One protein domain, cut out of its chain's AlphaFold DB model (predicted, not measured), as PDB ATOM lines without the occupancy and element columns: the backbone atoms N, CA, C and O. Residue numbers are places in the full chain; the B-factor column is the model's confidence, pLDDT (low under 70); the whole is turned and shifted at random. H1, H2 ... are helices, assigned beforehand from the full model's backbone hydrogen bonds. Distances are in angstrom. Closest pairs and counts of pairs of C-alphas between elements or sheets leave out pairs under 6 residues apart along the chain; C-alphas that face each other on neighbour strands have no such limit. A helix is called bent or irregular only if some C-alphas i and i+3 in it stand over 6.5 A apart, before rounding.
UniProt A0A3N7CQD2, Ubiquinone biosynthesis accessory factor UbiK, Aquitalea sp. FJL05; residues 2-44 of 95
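This is residues 2 to 44 of the 95 residues of the protein "Ubiquinone biosynthesis accessory factor UbiK" of Aquitalea sp. FJL05 (UniProt A0A3N7CQD2). Two helices, H1 and H2, meet near their ends as an open V, with a tight link at the corner and a tail, residues 39 to 44, running on beyond the far end of H2. The V is flat, and its two arms draw away from each other with nothing between them. The printed part has 43 residues with two named helices, H1 then H2, and no named strand; the class is all helix. It is only just extended, close to loose, with a radius of gyration of the C-alphas of 14.2 A and spans of 40 by 29 by 8 A.

Start with H1, residues 2 to 20, and go on through Ser 21 and Pro 22, the tight link, into H2, residues 23 to 38. H1 and H2 are close but not clearly touching, with 1 pair of C-alphas within 8 A. Look for that closest pair at Ile 18 and Ile 26, whose C-alphas are 6.9 A apart. The two helices run opposite ways at a steep tilt of 54 degrees, and their centres are 19.2 A apart. Residues 2 to 16, 19 to 25 and 27 to 44 stand free. In H1 and H2 every O i to N i+4 pair is within hydrogen-bond range.

Find C-alpha 2 at (98.472, 95.129, 48.696); from there H1 runs 27.0 A to C-alpha 20 at (108.359, 119.168, 41.463). H2 begins at C-alpha 23 and runs 22.6 A to C-alpha 38 at (80.925, 122.388, 42.714). Neither helix is bent.

The two C-alphas farthest apart are those of Leu 2 and Val 44, 41.6 A. The printed part has no cut. The mean pLDDT of the printed part is 82.4, and no printed residue is under 70.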
ATOM      1  N   LEU A   2      98.339  94.494  50.026       70.81
ATOM      2  CA  LEU A   2      98.472  95.129  48.696       70.81
ATOM      3  C   LEU A   2      97.913  96.566  48.640       70.81
ATOM      4  O   LEU A   2      98.554  97.452  48.093       70.81
ATOM      5  N   SER A   3      96.743  96.802  49.240       74.25
ATOM      6  CA  SER A   3      96.077  98.115  49.269       74.25
ATOM      7  C   SER A   3      96.887  99.200  49.984       74.25
ATOM      8  O   SER A   3      96.897 100.341  49.541       74.25
ATOM      9  N   GLN A   4      97.603  98.829  51.048       79.75
ATOM     10  CA  GLN A   4      98.452  99.748  51.805       79.75
ATOM     11  C   GLN A   4      99.647 100.223  50.972       79.75
ATOM     12  O   GLN A   4      99.914 101.416  50.922       79.75
ATOM     13  N   LYS A   5     100.304  99.300  50.255       81.12
ATOM     14  CA  LYS A   5     101.448  99.613  49.387       81.12
ATOM     15  C   LYS A   5     101.055 100.494  48.203       81.12
ATOM     16  O   LYS A   5     101.763 101.437  47.883       81.12
ATOM     17  N   LEU A   6      99.897 100.225  47.593       82.06
ATOM     18  CA  LEU A   6      99.360 101.060  46.515       82.06
ATOM     19  C   LEU A   6      99.023 102.473  47.006       82.06
ATOM     20  O   LEU A   6      99.292 103.447  46.312       82.06
ATOM     21  N   PHE A   7      98.468 102.596  48.211       84.38
ATOM     22  CA  PHE A   7      98.175 103.893  48.814       84.38
ATOM     23  C   PHE A   7      99.450 104.693  49.133       84.38
ATOM     24  O   PHE A   7      99.494 105.903  48.902       84.38
ATOM     25  N   GLU A   8     100.496 104.019  49.614       85.00
ATOM     26  CA  GLU A   8     101.820 104.602  49.863       85.00
ATOM     27  C   GLU A   8     102.500 105.069  48.571       85.00
ATOM     28  O   GLU A   8     102.975 106.200  48.514       85.00
ATOM     29  N   GLU A   9     102.485 104.259  47.508       82.19
ATOM     30  CA  GLU A   9     103.054 104.632  46.205       82.19
ATOM     31  C   GLU A   9     102.312 105.805  45.554       82.19
ATOM     32  O   GLU A   9     102.935 106.688  44.960       82.19
ATOM     33  N   ILE A  10     100.981 105.842  45.678       83.00
ATOM     34  CA  ILE A  10     100.164 106.962  45.197       83.00
ATOM     35  C   ILE A  10     100.480 108.225  46.002       83.00
ATOM     36  O   ILE A  10     100.717 109.274  45.410       83.00
ATOM     37  N   SER A  11     100.540 108.127  47.332       81.62
ATOM     38  CA  SER A  11     100.880 109.266  48.194       81.62
ATOM     39  C   SER A  11     102.286 109.797  47.910       81.62
ATOM     40  O   SER A  11     102.467 111.009  47.807       81.62
ATOM     41  N   ALA A  12     103.264 108.909  47.712       83.44
ATOM     42  CA  ALA A  12     104.635 109.275  47.371       83.44
ATOM     43  C   ALA A  12     104.706 110.003  46.021       83.44
ATOM     44  O   ALA A  12     105.266 111.094  45.940       83.44
ATOM     45  N   LYS A  13     104.046 109.478  44.981       77.06
ATOM     46  CA  LYS A  13     103.990 110.140  43.667       77.06
ATOM     47  C   LYS A  13     103.264 111.482  43.698       77.06
ATOM     48  O   LYS A  13     103.650 112.397  42.972       77.06
ATOM     49  N   ILE A  14     102.219 111.617  44.513       78.75
ATOM     50  CA  ILE A  14     101.509 112.890  44.690       78.75
ATOM     51  C   ILE A  14     102.424 113.908  45.382       78.75
ATOM     52  O   ILE A  14     102.539 115.034  44.908       78.75
ATOM     53  N   SER A  15     103.133 113.510  46.440       78.12
ATOM     54  CA  SER A  15     104.125 114.371  47.100       78.12
ATOM     55  C   SER A  15     105.245 114.801  46.156       78.12
ATOM     56  O   SER A  15     105.558 115.987  46.095       78.12
ATOM     57  N   ASP A  16     105.806 113.878  45.373       77.81
ATOM     58  CA  ASP A  16     106.895 114.179  44.437       77.81
ATOM     59  C   ASP A  16     106.443 115.120  43.314       77.81
ATOM     60  O   ASP A  16     107.167 116.037  42.930       77.81
ATOM     61  N   THR A  17     105.220 114.947  42.805       75.00
ATOM     62  CA  THR A  17     104.665 115.829  41.763       75.00
ATOM     63  C   THR A  17     104.284 117.211  42.286       75.00
ATOM     64  O   THR A  17     104.408 118.187  41.545       75.00
ATOM     65  N   ILE A  18     103.879 117.319  43.555       74.81
ATOM     66  CA  ILE A  18     103.677 118.594  44.255       74.81
ATOM     67  C   ILE A  18     105.026 119.279  44.522       74.81
ATOM     68  O   ILE A  18     105.163 120.472  44.276       74.81
ATOM     69  N   ALA A  19     106.048 118.543  44.963       75.94
ATOM     70  CA  ALA A  19     107.383 119.095  45.199       75.94
ATOM     71  C   ALA A  19     108.081 119.539  43.897       75.94
ATOM     72  O   ALA A  19     108.854 120.496  43.909       75.94
ATOM     73  N   ALA A  20     107.797 118.865  42.778       78.06
ATOM     74  CA  ALA A  20     108.359 119.168  41.463       78.06
ATOM     75  C   ALA A  20     107.539 120.182  40.637       78.06
ATOM     76  O   ALA A  20     108.011 120.623  39.589       78.06
ATOM     77  N   SER A  21     106.328 120.554  41.074       71.81
ATOM     78  CA  SER A  21     105.475 121.513  40.357       71.81
ATOM     79  C   SER A  21     105.606 122.932  40.905       71.81
ATOM     80  O   SER A  21     105.665 123.128  42.120       71.81
ATOM     81  N   PRO A  22     105.548 123.962  40.042       81.00
ATOM     82  CA  PRO A  22     105.399 125.336  40.494       81.00
ATOM     83  C   PRO A  22     104.150 125.489  41.371       81.00
ATOM     84  O   PRO A  22     103.072 125.004  41.019       81.00
ATOM     85  N   ALA A  23     104.259 126.240  42.471       79.12
ATOM     86  CA  ALA A  23     103.140 126.503  43.385       79.12
ATOM     87  C   ALA A  23     101.868 126.993  42.658       79.12
ATOM     88  O   ALA A  23     100.750 126.632  43.020       79.12
ATOM     89  N   LYS A  24     102.050 127.752  41.570       78.56
ATOM     90  CA  LYS A  24     100.974 128.289  40.726       78.56
ATOM     91  C   LYS A  24     100.194 127.214  39.952       78.56
ATOM     92  O   LYS A  24      98.994 127.375  39.736       78.56
ATOM     93  N   ASP A  25     100.839 126.123  39.540       82.69
ATOM     94  CA  ASP A  25     100.180 125.038  38.798       82.69
ATOM     95  C   ASP A  25      99.373 124.133  39.731       82.69
ATOM     96  O   ASP A  25      98.271 123.701  39.386       82.69
ATOM     97  N   ILE A  26      99.868 123.924  40.952       83.50
ATOM     98  CA  ILE A  26      99.131 123.233  42.016       83.50
ATOM     99  C   ILE A  26      97.874 124.022  42.378       83.50
ATOM    100  O   ILE A  26      96.778 123.461  42.385       83.50
ATOM    101  N   GLU A  27      98.007 125.332  42.604       82.56
ATOM    102  CA  GLU A  27      96.874 126.217  42.883       82.56
ATOM    103  C   GLU A  27      95.818 126.147  41.767       82.56
ATOM    104  O   GLU A  27      94.626 125.968  42.036       82.56
ATOM    105  N   LYS A  28      96.250 126.209  40.500       86.69
ATOM    106  CA  LYS A  28      95.361 126.109  39.336       86.69
ATOM    107  C   LYS A  28      94.623 124.768  39.283       86.69
ATOM    108  O   LYS A  28      93.414 124.757  39.043       86.69
ATOM    109  N   ASN A  29      95.320 123.656  39.516       85.88
ATOM    110  CA  ASN A  29      94.734 122.315  39.480       85.88
ATOM    111  C   ASN A  29      93.747 122.084  40.630       85.88
ATOM    112  O   ASN A  29      92.658 121.559  40.399       85.88
ATOM    113  N   ILE A  30      94.071 122.540  41.844       87.38
ATOM    114  CA  ILE A  30      93.157 122.479  42.993       87.38
ATOM    115  C   ILE A  30      91.904 123.314  42.711       87.38
ATOM    116  O   ILE A  30      90.789 122.829  42.894       87.38
ATOM    117  N   LYS A  31      92.062 124.538  42.194       87.44
ATOM    118  CA  LYS A  31      90.934 125.413  41.849       87.44
ATOM    119  C   LYS A  31      90.036 124.800  40.770       87.44
ATOM    120  O   LYS A  31      88.815 124.842  40.900       87.44
ATOM    121  N   ALA A  32      90.625 124.195  39.737       89.12
ATOM    122  CA  ALA A  32      89.888 123.492  38.689       89.12
ATOM    123  C   ALA A  32      89.144 122.263  39.237       89.12
ATOM    124  O   ALA A  32      87.978 122.051  38.904       89.12
ATOM    125  N   MET A  33      89.776 121.494  40.128       89.94
ATOM    126  CA  MET A  33      89.139 120.362  40.799       89.94
ATOM    127  C   MET A  33      87.952 120.821  41.654       89.94
ATOM    128  O   MET A  33      86.866 120.261  41.517       89.94
ATOM    129  N   MET A  34      88.107 121.866  42.472       88.56
ATOM    130  CA  MET A  34      87.012 122.405  43.289       88.56
ATOM    131  C   MET A  34      85.861 122.925  42.427       88.56
ATOM    132  O   MET A  34      84.712 122.580  42.687       88.56
ATOM    133  N   ALA A  35      86.159 123.664  41.354       86.38
ATOM    134  CA  ALA A  35      85.148 124.116  40.399       86.38
ATOM    135  C   ALA A  35      84.404 122.936  39.745       86.38
ATOM    136  O   ALA A  35      83.179 122.954  39.656       86.38
ATOM    137  N   SER A  36      85.121 121.875  39.356       87.62
ATOM    138  CA  SER A  36      84.512 120.663  38.789       87.62
ATOM    139  C   SER A  36      83.634 119.906  39.792       87.62
ATOM    140  O   SER A  36      82.669 119.251  39.410       87.62
ATOM    141  N   THR A  37      83.964 119.964  41.082       87.19
ATOM    142  CA  THR A  37      83.177 119.328  42.142       87.19
ATOM    143  C   THR A  37      81.936 120.154  42.461       87.19
ATOM    144  O   THR A  37      80.852 119.592  42.538       87.19
ATOM    145  N   PHE A  38      82.062 121.481  42.549       86.81
ATOM    146  CA  PHE A  38      80.925 122.388  42.714       86.81
ATOM    147  C   PHE A  38      79.950 122.314  41.536       86.81
ATOM    148  O   PHE A  38      78.749 122.263  41.756       86.81
ATOM    149  N   SER A  39      80.449 122.192  40.303       84.62
ATOM    150  CA  SER A  39      79.608 121.998  39.113       84.62
ATOM    151  C   SER A  39      78.885 120.647  39.073       84.62
ATOM    152  O   SER A  39      77.939 120.501  38.305       84.62
ATOM    153  N   ARG A  40      79.355 119.645  39.824       86.69
ATOM    154  CA  ARG A  40      78.726 118.316  39.916       86.69
ATOM    155  C   ARG A  40      77.746 118.203  41.085       86.69
ATOM    156  O   ARG A  40      77.147 117.147  41.251       86.69
ATOM    157  N   MET A  41      77.616 119.245  41.902       87.94
ATOM    158  CA  MET A  41      76.634 119.312  42.978       87.94
ATOM    159  C   MET A  41      75.443 120.160  42.535       87.94
ATOM    160  O   MET A  41      75.623 121.172  41.861       87.94
ATOM    161  N   ASP A  42      74.246 119.784  42.977       83.50
ATOM    162  CA  ASP A  42      73.025 120.577  42.802       83.50
ATOM    163  C   ASP A  42      73.027 121.760  43.784       83.50
ATOM    164  O   ASP A  42      72.304 121.792  44.781       83.50
ATOM    165  N   LEU A  43      73.937 122.707  43.554       86.50
ATOM    166  CA  LEU A  43      74.093 123.889  44.390       86.50
ATOM    167  C   LEU A  43      72.992 124.899  44.083       86.50
ATOM    168  O   LEU A  43      72.798 125.295  42.937       86.50
ATOM    169  N   VAL A  44      72.337 125.369  45.138       88.50
ATOM    170  CA  VAL A  44      71.502 126.568  45.104       88.50
ATOM    171  C   VAL A  44      72.290 127.733  45.679       88.50
ATOM    172  O   VAL A  44      73.082 127.574  46.616       88.50
TER     173      VAL A  44